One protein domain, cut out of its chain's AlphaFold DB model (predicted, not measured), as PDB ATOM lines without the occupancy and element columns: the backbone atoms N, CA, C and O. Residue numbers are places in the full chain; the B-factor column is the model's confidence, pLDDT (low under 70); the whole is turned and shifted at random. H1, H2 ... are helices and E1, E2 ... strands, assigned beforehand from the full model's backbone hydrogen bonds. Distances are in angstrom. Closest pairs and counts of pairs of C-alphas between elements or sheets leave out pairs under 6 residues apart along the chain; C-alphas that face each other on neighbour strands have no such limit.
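AT A GLANCE: This is residues 396 to 475 of the 508 residues of an uncharacterized protein of Laccaria amethystina LaAM-08-1 (UniProt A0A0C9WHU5). Two lobes of unequal size are strung along one long axis: the larger holds H1, the small hairpin of E1 and E2, a long loop through residues 416 to 433 and H2, and the smaller holds a short turn-back around residues 456 to 465 with H3 after it. Residues 444 to 455, with no named element, lead from the end of H2 over to the smaller lobe, and the arrangement is loose, with no two of the three helices touching. The printed part has 80 residues, with three named helices and two named strands in the order H1, E1, E2, H2, H3; the one sheet, E1 next to E2, is antiparallel. The class is mostly helix, though under half of the residues, 32 of the 80, are in named elements. The whole is loose, with a radius of gyration of the C-alphas of 15.4 A, and elongated, spanning 51 by 27 by 20 A.

IN THESE COORDINATES: Find C-alpha 396 at (258.297, 214.131, 180.045); from there H1 runs through residues 396 to 404, 13.2 A from first to last C-alpha. Go on past three residues to E1, residues 408 to 410, 6.2 A long, which begins at C-alpha 408 at (238.549, 222.959, 172.968). Two residues later comes E2, residues 413 to 415, 6.0 A long. Then residues 416 to 433 pass with no named element, until H2 starts at Cys 434 and runs to Glu 443, 14.1 A from first to last C-alpha. After residues 444 to 467, again with no named element, you reach H3, residues 468 to 474, 10.8 A long, ending at C-alpha 474 at (235.590, 201.869, 204.729).

HOW THE PARTS SIT: Start at H1 and look across to H2: the two are close but not clearly touching, with 2 pairs of C-alphas within 8 A. Their closest C-alphas are those of Phe 402 and Val 441, 7.7 A apart. They run opposite ways at a steep tilt of 38 degrees, only just past shallow. H1 and E2 are apart. Next look at E1 and E2, a hairpin of antiparallel neighbours whose directions stand at 142 degrees. The C-alphas of Ile 409 and Arg 414 face each other at 4.7 A. Look there for N 408 and O 415 at 3.0 A, and N 415 and O 408 at 2.8 A, both within hydrogen-bond range. E1 and H2 are apart. Farther along, residues 456 to 457 pair antiparallel with residues 464 to 465, a stretch too short to be named as strands. H3 is apart from H1, E1, E2 and H2. In H2 every O i to N i+4 pair is within hydrogen-bond range; in H1 4 of 5 are, and in H3 1 of 3, beside 3 of 4 O i to N i+3 pairs.

THE WHOLE: The two C-alphas farthest apart are those of Gly 411 and Lys 460, 51.5 A. From C-alpha 396 to C-alpha 475 is 36.2 A. The printed part runs from 396 to 475 and has no cut. The links from H1 to E1 and from E1 to E2 are tight; those from E2 to H2, 18 residues, and from H2 to H3, 24 residues, are long. Read the B-factor column for the model's confidence: the mean pLDDT of the printed part is 72.9. It is under 70 at 29 residues: 408 to 409, 426 to 432, 434, 443 to 456 and 466 to 470.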
ATOM      1  N   THR A 396     258.438 212.683 179.809       87.50
ATOM      2  CA  THR A 396     258.297 214.131 180.045       87.50
ATOM      3  C   THR A 396     257.455 214.777 178.951       87.50
ATOM      4  O   THR A 396     256.437 215.408 179.229       87.50
ATOM      5  N   ASN A 397     257.831 214.526 177.701       91.38
ATOM      6  CA  ASN A 397     257.242 215.152 176.527       91.38
ATOM      7  C   ASN A 397     255.799 214.667 176.319       91.38
ATOM      8  O   ASN A 397     254.927 215.461 175.972       91.38
ATOM      9  N   VAL A 398     255.509 213.392 176.615       88.25
ATOM     10  CA  VAL A 398     254.143 212.856 176.539       88.25
ATOM     11  C   VAL A 398     253.219 213.520 177.575       88.25
ATOM     12  O   VAL A 398     252.091 213.877 177.241       88.25
ATOM     13  N   LEU A 399     253.693 213.786 178.801       83.56
ATOM     14  CA  LEU A 399     252.908 214.501 179.820       83.56
ATOM     15  C   LEU A 399     252.618 215.958 179.448       83.56
ATOM     16  O   LEU A 399     251.580 216.482 179.848       83.56
ATOM     17  N   GLU A 400     253.518 216.627 178.730       86.94
ATOM     18  CA  GLU A 400     253.316 218.010 178.279       86.94
ATOM     19  C   GLU A 400     252.397 218.072 177.062       86.94
ATOM     20  O   GLU A 400     251.453 218.863 177.039       86.94
ATOM     21  N   HIS A 401     252.567 217.145 176.123       90.38
ATOM     22  CA  HIS A 401     251.654 216.935 175.006       90.38
ATOM     23  C   HIS A 401     250.207 216.679 175.475       90.38
ATOM     24  O   HIS A 401     249.270 217.274 174.944       90.38
ATOM     25  N   PHE A 402     249.997 215.895 176.542       85.06
ATOM     26  CA  PHE A 402     248.663 215.699 177.136       85.06
ATOM     27  C   PHE A 402     248.093 216.917 177.887       85.06
ATOM     28  O   PHE A 402     246.923 216.889 178.260       85.06
ATOM     29  N   ARG A 403     248.869 217.991 178.108       82.50
ATOM     30  CA  ARG A 403     248.340 219.285 178.594       82.50
ATOM     31  C   ARG A 403     247.863 220.182 177.453       82.50
ATOM     32  O   ARG A 403     246.966 220.988 177.683       82.50
ATOM     33  N   ALA A 404     248.471 220.052 176.270       85.12
ATOM     34  CA  ALA A 404     248.024 220.715 175.046       85.12
ATOM     35  C   ALA A 404     246.743 220.066 174.489       85.12
ATOM     36  O   ALA A 404     245.869 220.756 173.972       85.12
ATOM     37  N   HIS A 405     246.597 218.747 174.655       81.44
ATOM     38  CA  HIS A 405     245.329 218.060 174.405       81.44
ATOM     39  C   HIS A 405     244.224 218.475 175.378       81.44
ATOM     40  O   HIS A 405     244.467 218.842 176.530       81.44
ATOM     41  N   GLY A 406     242.983 218.370 174.905       71.50
ATOM     42  CA  GLY A 406     241.797 218.627 175.716       71.50
ATOM     43  C   GLY A 406     241.577 220.096 176.066       71.50
ATOM     44  O   GLY A 406     240.983 220.370 177.097       71.50
ATOM     45  N   GLU A 407     242.033 221.056 175.259       72.62
ATOM     46  CA  GLU A 407     241.529 222.435 175.315       72.62
ATOM     47  C   GLU A 407     240.760 222.762 174.035       72.62
ATOM     48  O   GLU A 407     241.341 223.178 173.036       72.62
ATOM     49  N   ARG A 408     239.440 222.543 174.053       68.50
ATOM     50  CA  ARG A 408     238.549 222.959 172.968       68.50
ATOM     51  C   ARG A 408     237.942 224.310 173.329       68.50
ATOM     52  O   ARG A 408     237.379 224.469 174.408       68.50
ATOM     53  N   ILE A 409     238.058 225.284 172.434       64.56
ATOM     54  CA  ILE A 409     237.339 226.556 172.549       64.56
ATOM     55  C   ILE A 409     235.999 226.370 171.834       64.56
ATOM     56  O   ILE A 409     235.973 226.016 170.656       64.56
ATOM     57  N   GLU A 410     234.893 226.553 172.551       74.00
ATOM     58  CA  GLU A 410     233.534 226.434 172.020       74.00
ATOM     59  C   GLU A 410     232.732 227.675 172.433       74.00
ATOM     60  O   GLU A 410     232.291 227.825 173.577       74.00
ATOM     61  N   GLY A 411     232.636 228.629 171.503       85.06
ATOM     62  CA  GLY A 411     232.234 230.000 171.815       85.06
ATOM     63  C   GLY A 411     233.251 230.674 172.742       85.06
ATOM     64  O   GLY A 411     234.457 230.566 172.540       85.06
ATOM     65  N   THR A 412     232.765 231.349 173.783       80.69
ATOM     66  CA  THR A 412     233.605 231.955 174.832       80.69
ATOM     67  C   THR A 412     234.128 230.945 175.862       80.69
ATOM     68  O   THR A 412     235.005 231.281 176.657       80.69
ATOM     69  N   ASN A 413     233.618 229.708 175.870       73.12
ATOM     70  CA  ASN A 413     233.943 228.716 176.891       73.12
ATOM     71  C   ASN A 413     235.109 227.814 176.464       73.12
ATOM     72  O   ASN A 413     235.127 227.252 175.369       73.12
ATOM     73  N   ARG A 414     236.069 227.616 177.375       71.06
ATOM     74  CA  ARG A 414     237.140 226.616 177.238       71.06
ATOM     75  C   ARG A 414     236.661 225.299 177.841       71.06
ATOM     76  O   ARG A 414     236.592 225.165 179.060       71.06
ATOM     77  N   ILE A 415     236.315 224.342 176.989       70.12
ATOM     78  CA  ILE A 415     235.739 223.049 177.362       70.12
ATOM     79  C   ILE A 415     236.815 221.960 177.260       70.12
ATOM     80  O   ILE A 415     237.481 221.803 176.234       70.12
ATOM     81  N   LYS A 416     237.005 221.209 178.351       72.56
ATOM     82  CA  LYS A 416     238.082 220.217 178.497       72.56
ATOM     83  C   LYS A 416     237.604 218.763 178.494       72.56
ATOM     84  O   LYS A 416     237.620 218.081 179.520       72.56
ATOM     85  N   GLU A 417     237.209 218.283 177.317       79.62
ATOM     86  CA  GLU A 417     236.858 216.876 177.086       79.62
ATOM     87  C   GLU A 417     238.099 215.975 176.970       79.62
ATOM     88  O   GLU A 417     239.099 216.345 176.353       79.62
ATOM     89  N   CYS A 418     238.024 214.758 177.520       84.12
ATOM     90  CA  CYS A 418     239.072 213.744 177.383       84.12
ATOM     91  C   CYS A 418     238.733 212.754 176.259       84.12
ATOM     92  O   CYS A 418     237.953 211.827 176.465       84.12
ATOM     93  N   LYS A 419     239.352 212.919 175.084       86.75
ATOM     94  CA  LYS A 419     239.175 212.031 173.918       86.75
ATOM     95  C   LYS A 419     240.242 210.931 173.840       86.75
ATOM     96  O   LYS A 419     240.760 210.617 172.770       86.75
ATOM     97  N   TRP A 420     240.609 210.356 174.985       86.88
ATOM     98  CA  TRP A 420     241.543 209.231 175.022       86.88
ATOM     99  C   TRP A 420     240.849 207.925 174.613       86.88
ATOM    100  O   TRP A 420     239.788 207.595 175.148       86.88
ATOM    101  N   ALA A 421     241.468 207.140 173.727       81.25
ATOM    102  CA  ALA A 421     240.955 205.847 173.269       81.25
ATOM    103  C   ALA A 421     240.663 204.873 174.436       81.25
ATOM    104  O   ALA A 421     241.567 204.345 175.082       81.25
ATOM    105  N   GLY A 422     239.381 204.630 174.722       82.44
ATOM    106  CA  GLY A 422     238.948 203.775 175.836       82.44
ATOM    107  C   GLY A 422     238.753 204.490 177.181       82.44
ATOM    108  O   GLY A 422     238.462 203.825 178.180       82.44
ATOM    109  N   CYS A 423     238.842 205.825 177.235       85.06
ATOM    110  CA  CYS A 423     238.333 206.582 178.376       85.06
ATOM    111  C   CYS A 423     236.821 206.353 178.526       85.06
ATOM    112  O   CYS A 423     236.057 206.523 177.580       85.06
ATOM    113  N   LYS A 424     236.383 205.971 179.731       77.81
ATOM    114  CA  LYS A 424     234.962 205.798 180.086       77.81
ATOM    115  C   LYS A 424     234.460 206.871 181.056       77.81
ATOM    116  O   LYS A 424     233.502 206.641 181.793       77.81
ATOM    117  N   ALA A 425     235.107 208.037 181.086       73.94
ATOM    118  CA  ALA A 425     234.501 209.210 181.701       73.94
ATOM    119  C   ALA A 425     233.239 209.554 180.900       73.94
ATOM    120  O   ALA A 425     233.319 209.775 179.695       73.94
ATOM    121  N   LYS A 426     232.067 209.571 181.549       67.94
ATOM    122  CA  LYS A 426     230.849 210.073 180.896       67.94
ATOM    123  C   LYS A 426     231.077 211.543 180.519       67.94
ATOM    124  O   LYS A 426     231.777 212.249 181.252       67.94
ATOM    125  N   ALA A 427     230.456 212.020 179.443       61.97
ATOM    126  CA  ALA A 427     230.384 213.458 179.185       61.97
ATOM    127  C   ALA A 427     229.839 214.169 180.444       61.97
ATOM    128  O   ALA A 427     228.866 213.708 181.043       61.97
ATOM    129  N   GLY A 428     230.531 215.211 180.911       60.59
ATOM    130  CA  GLY A 428     230.208 215.908 182.164       60.59
ATOM    131  C   GLY A 428     230.582 215.199 183.482       60.59
ATOM    132  O   GLY A 428     230.348 215.768 184.543       60.59
ATOM    133  N   ALA A 429     231.195 214.003 183.476       62.31
ATOM    134  CA  ALA A 429     231.565 213.280 184.712       62.31
ATOM    135  C   ALA A 429     232.619 213.991 185.583       62.31
ATOM    136  O   ALA A 429     232.782 213.662 186.759       62.31
ATOM    137  N   PHE A 430     233.345 214.944 185.004       57.59
ATOM    138  CA  PHE A 430     234.226 215.866 185.706       57.59
ATOM    139  C   PHE A 430     233.803 217.289 185.319       57.59
ATOM    140  O   PHE A 430     233.552 217.520 184.133       57.59
ATOM    141  N   PRO A 431     233.753 218.255 186.257       55.12
ATOM    142  CA  PRO A 431     233.572 219.654 185.888       55.12
ATOM    143  C   PRO A 431     234.743 220.055 184.988       55.12
ATOM    144  O   PRO A 431     235.898 219.963 185.405       55.12
ATOM    145  N   MET A 432     234.460 220.464 183.749       63.62
ATOM    146  CA  MET A 432     235.467 220.634 182.689       63.62
ATOM    147  C   MET A 432     236.308 221.917 182.818       63.62
ATOM    148  O   MET A 432     236.731 222.507 181.828       63.62
ATOM    149  N   THR A 433     236.595 222.329 184.053       74.69
ATOM    150  CA  THR A 433     237.610 223.338 184.352       74.69
ATOM    151  C   THR A 433     239.007 222.777 184.083       74.69
ATOM    152  O   THR A 433     239.235 221.562 184.117       74.69
ATOM    153  N   CYS A 434     239.988 223.664 183.907       69.81
ATOM    154  CA  CYS A 434     241.390 223.272 183.758       69.81
ATOM    155  C   CYS A 434     241.894 222.388 184.914       69.81
ATOM    156  O   CYS A 434     242.742 221.528 184.690       69.81
ATOM    157  N   ASP A 435     241.347 222.527 186.125       75.38
ATOM    158  CA  ASP A 435     241.711 221.693 187.276       75.38
ATOM    159  C   ASP A 435     240.957 220.370 187.353       75.38
ATOM    160  O   ASP A 435     241.546 219.370 187.768       75.38
ATOM    161  N   GLY A 436     239.700 220.318 186.904       79.56
ATOM    162  CA  GLY A 436     238.996 219.054 186.699       79.56
ATOM    163  C   GLY A 436     239.720 218.184 185.673       79.56
ATOM    164  O   GLY A 436     239.988 217.014 185.941       79.56
ATOM    165  N   PHE A 437     240.154 218.782 184.559       77.00
ATOM    166  CA  PHE A 437     240.947 218.107 183.533       77.00
ATOM    167  C   PHE A 437     242.360 217.736 184.008       77.00
ATOM    168  O   PHE A 437     242.763 216.582 183.867       77.00
ATOM    169  N   ARG A 438     243.109 218.653 184.646       75.12
ATOM    170  CA  ARG A 438     244.435 218.337 185.220       75.12
ATOM    171  C   ARG A 438     244.355 217.221 186.267       75.12
ATOM    172  O   ARG A 438     245.250 216.379 186.325       75.12
ATOM    173  N   ARG A 439     243.288 217.180 187.074       80.12
ATOM    174  CA  ARG A 439     243.022 216.081 188.013       80.12
ATOM    175  C   ARG A 439     242.677 214.793 187.278       80.12
ATOM    176  O   ARG A 439     243.267 213.772 187.610       80.12
ATOM    177  N   HIS A 440     241.795 214.847 186.277       82.06
ATOM    178  CA  HIS A 440     241.462 213.705 185.431       82.06
ATOM    179  C   HIS A 440     242.734 213.098 184.832       82.06
ATOM    180  O   HIS A 440     243.067 211.987 185.209       82.06
ATOM    181  N   VAL A 441     243.507 213.843 184.033       75.06
ATOM    182  CA  VAL A 441     244.747 213.366 183.380       75.06
ATOM    183  C   VAL A 441     245.780 212.833 184.384       75.06
ATOM    184  O   VAL A 441     246.496 211.879 184.088       75.06
ATOM    185  N   LYS A 442     245.853 213.391 185.602       74.94
ATOM    186  CA  LYS A 442     246.744 212.882 186.660       74.94
ATOM    187  C   LYS A 442     246.244 211.575 187.290       74.94
ATOM    188  O   LYS A 442     247.045 210.699 187.596       74.94
ATOM    189  N   GLU A 443     244.938 211.420 187.483       66.69
ATOM    190  CA  GLU A 443     244.325 210.169 187.957       66.69
ATOM    191  C   GLU A 443     244.258 209.105 186.843       66.69
ATOM    192  O   GLU A 443     244.315 207.902 187.110       66.69
ATOM    193  N   THR A 444     244.232 209.551 185.586       61.38
ATOM    194  CA  THR A 444     244.241 208.743 184.368       61.38
ATOM    195  C   THR A 444     245.601 208.715 183.668       61.38
ATOM    196  O   THR A 444     245.694 208.366 182.496       61.38
ATOM    197  N   GLN A 445     246.699 208.851 184.427       62.03
ATOM    198  CA  GLN A 445     248.007 208.311 184.010       62.03
ATOM    199  C   GLN A 445     247.937 206.789 183.733       62.03
ATOM    200  O   GLN A 445     248.810 206.227 183.072       62.03
ATOM    201  N   SER A 446     246.859 206.135 184.178       56.97
ATOM    202  CA  SER A 446     246.445 204.785 183.796       56.97
ATOM    203  C   SER A 446     245.975 204.635 182.337       56.97
ATOM    204  O   SER A 446     246.119 203.540 181.804       56.97
ATOM    205  N   HIS A 447     245.474 205.680 181.661       63.75
ATOM    206  CA  HIS A 447     245.101 205.631 180.235       63.75
ATOM    207  C   HIS A 447     246.315 205.414 179.332       63.75
ATOM    208  O   HIS A 447     246.301 204.557 178.459       63.75
ATOM    209  N   ALA A 448     247.404 206.128 179.614       59.69
ATOM    210  CA  ALA A 448     248.682 205.950 178.936       59.69
ATOM    211  C   ALA A 448     249.397 204.637 179.330       59.69
ATOM    212  O   ALA A 448     250.479 204.344 178.833       59.69
ATOM    213  N   THR A 449     248.840 203.857 180.265       61.84
ATOM    214  CA  THR A 449     249.464 202.714 180.968       61.84
ATOM    215  C   THR A 449     250.707 203.057 181.814       61.84
ATOM    216  O   THR A 449     251.085 202.274 182.683       61.84
ATOM    217  N   ILE A 450     251.309 204.239 181.634       55.41
ATOM    218  CA  ILE A 450     252.558 204.675 182.294       55.41
ATOM    219  C   ILE A 450     252.394 204.796 183.815       55.41
ATOM    220  O   ILE A 450     253.281 204.436 184.583       55.41
ATOM    221  N   GLY A 451     251.227 205.265 184.260       49.44
ATOM    222  CA  GLY A 451     250.803 205.270 185.656       49.44
ATOM    223  C   GLY A 451     249.819 204.142 185.942       49.44
ATOM    224  O   GLY A 451     248.685 204.403 186.348       49.44
ATOM    225  N   GLY A 452     250.231 202.889 185.733       49.66
ATOM    226  CA  GLY A 452     249.489 201.715 186.193       49.66
ATOM    227  C   GLY A 452     249.370 201.715 187.720       49.66
ATOM    228  O   GLY A 452     250.215 201.135 188.396       49.66
ATOM    229  N   LEU A 453     248.341 202.397 188.250       48.94
ATOM    230  CA  LEU A 453     248.145 202.689 189.677       48.94
ATOM    231  C   LEU A 453     248.441 201.459 190.538       48.94
ATOM    232  O   LEU A 453     247.663 200.499 190.568       48.94
ATOM    233  N   THR A 454     249.582 201.498 191.229       50.34
ATOM    234  CA  THR A 454     250.138 200.371 191.978       50.34
ATOM    235  C   THR A 454     249.197 200.019 193.122       50.34
ATOM    236  O   THR A 454     249.210 200.650 194.175       50.34
ATOM    237  N   LYS A 455     248.320 199.029 192.884       66.94
ATOM    238  CA  LYS A 455     247.194 198.690 193.767       66.94
ATOM    239  C   LYS A 455     247.708 198.327 195.159       66.94
ATOM    240  O   LYS A 455     248.141 197.198 195.402       66.94
ATOM    241  N   VAL A 456     247.663 199.295 196.071       67.38
ATOM    242  CA  VAL A 456     248.251 199.191 197.401       67.38
ATOM    243  C   VAL A 456     247.462 198.141 198.168       67.38
ATOM    244  O   VAL A 456     246.269 198.311 198.424       67.38
ATOM    245  N   LYS A 457     248.127 197.044 198.539       81.06
ATOM    246  CA  LYS A 457     247.552 196.058 199.452       81.06
ATOM    247  C   LYS A 457     247.400 196.720 200.821       81.06
ATOM    248  O   LYS A 457     248.398 197.057 201.455       81.06
ATOM    249  N   CYS A 458     246.169 196.908 201.287       87.25
ATOM    250  CA  CYS A 458     245.926 197.345 202.653       87.25
ATOM    251  C   CYS A 458     246.463 196.282 203.619       87.25
ATOM    252  O   CYS A 458     245.994 195.142 203.613       87.25
ATOM    253  N   GLY A 459     247.427 196.651 204.466       82.94
ATOM    254  CA  GLY A 459     248.041 195.726 205.423       82.94
ATOM    255  C   GLY A 459     247.064 195.146 206.453       82.94
ATOM    256  O   GLY A 459     247.331 194.077 206.987       82.94
ATOM    257  N   LYS A 460     245.923 195.809 206.704       84.75
ATOM    258  CA  LYS A 460     244.922 195.370 207.694       84.75
ATOM    259  C   LYS A 460     243.900 194.362 207.161       84.75
ATOM    260  O   LYS A 460     243.499 193.477 207.903       84.75
ATOM    261  N   CYS A 461     243.448 194.505 205.912       89.31
ATOM    262  CA  CYS A 461     242.354 193.693 205.348       89.31
ATOM    263  C   CYS A 461     242.724 192.953 204.050       89.31
ATOM    264  O   CYS A 461     241.887 192.282 203.453       89.31
ATOM    265  N   GLY A 462     243.951 193.123 203.550       87.12
ATOM    266  CA  GLY A 462     244.454 192.458 202.350       87.12
ATOM    267  C   GLY A 462     243.912 192.963 201.005       87.12
ATOM    268  O   GLY A 462     244.482 192.592 199.978       87.12
ATOM    269  N   LYS A 463     242.876 193.817 200.971       85.00
ATOM    270  CA  LYS A 463     242.327 194.379 199.720       85.00
ATOM    271  C   LYS A 463     243.378 195.218 198.980       85.00
ATOM    272  O   LYS A 463     244.085 196.015 199.593       85.00
ATOM    273  N   LYS A 464     243.484 195.029 197.659       77.12
ATOM    274  CA  LYS A 464     244.385 195.766 196.754       77.12
ATOM    275  C   LYS A 464     243.607 196.879 196.044       77.12
ATOM    276  O   LYS A 464     242.973 196.618 195.024       77.12
ATOM    277  N   GLU A 465     243.668 198.104 196.556       75.31
ATOM    278  CA  GLU A 465     242.956 199.256 195.977       75.31
ATOM    279  C   GLU A 465     243.907 200.247 195.296       75.31
ATOM    280  O   GLU A 465     245.042 200.446 195.721       75.31
ATOM    281  N   ALA A 466     243.436 200.893 194.226       55.00
ATOM    282  CA  ALA A 466     244.224 201.852 193.445       55.00
ATOM    283  C   ALA A 466     244.454 203.202 194.163       55.00
ATOM    284  O   ALA A 466     245.219 204.033 193.680       55.00
ATOM    285  N   ARG A 467     243.796 203.441 195.308       58.28
ATOM    286  CA  ARG A 467     243.844 204.711 196.046       58.28
ATOM    287  C   ARG A 467     243.760 204.456 197.554       58.28
ATOM    288  O   ARG A 467     242.836 203.798 198.015       58.28
ATOM    289  N   ARG A 468     244.690 205.011 198.344       52.28
ATOM    290  CA  ARG A 468     244.684 204.865 199.820       52.28
ATOM    291  C   ARG A 468     243.554 205.646 200.515       52.28
ATOM    292  O   ARG A 468     243.250 205.356 201.668       52.28
ATOM    293  N   SER A 469     242.964 206.642 199.848       56.66
ATOM    294  CA  SER A 469     241.997 207.581 200.439       56.66
ATOM    295  C   SER A 469     240.683 206.913 200.835       56.66
ATOM    296  O   SER A 469     240.291 206.971 201.996       56.66
ATOM    297  N   ASN A 470     240.013 206.261 199.884       62.72
ATOM    298  CA  ASN A 470     238.646 205.777 200.078       62.72
ATOM    299  C   ASN A 470     238.646 204.544 200.990       62.72
ATOM    300  O   ASN A 470     237.840 204.463 201.915       62.72
ATOM    301  N   HIS A 471     239.641 203.664 200.832       76.06
ATOM    302  CA  HIS A 471     239.845 202.528 201.725       76.06
ATOM    303  C   HIS A 471     239.943 202.919 203.210       76.06
ATOM    304  O   HIS A 471     239.469 202.179 204.070       76.06
ATOM    305  N   ARG A 472     240.540 204.078 203.537       71.38
ATOM    306  CA  ARG A 472     240.699 204.531 204.931       71.38
ATOM    307  C   ARG A 472     239.354 204.732 205.638       71.38
ATOM    308  O   ARG A 472     239.278 204.461 206.830       71.38
ATOM    309  N   TRP A 473     238.323 205.169 204.914       73.25
ATOM    310  CA  TRP A 473     236.981 205.391 205.459       73.25
ATOM    311  C   TRP A 473     236.195 204.087 205.644       73.25
ATOM    312  O   TRP A 473     235.497 203.932 206.639       73.25
ATOM    313  N   PHE A 474     236.348 203.129 204.724       74.44
ATOM    314  CA  PHE A 474     235.590 201.869 204.729       74.44
ATOM    315  C   PHE A 474     236.315 200.679 205.381       74.44
ATOM    316  O   PHE A 474     235.761 199.583 205.426       74.44
ATOM    317  N   CYS A 475     237.541 200.847 205.886       85.19
ATOM    318  CA  CYS A 475     238.263 199.817 206.638       85.19
ATOM    319  C   CYS A 475     237.847 199.854 208.124       85.19
ATOM    320  O   CYS A 475     238.307 200.737 208.854       85.19
TER     321      CYS A 475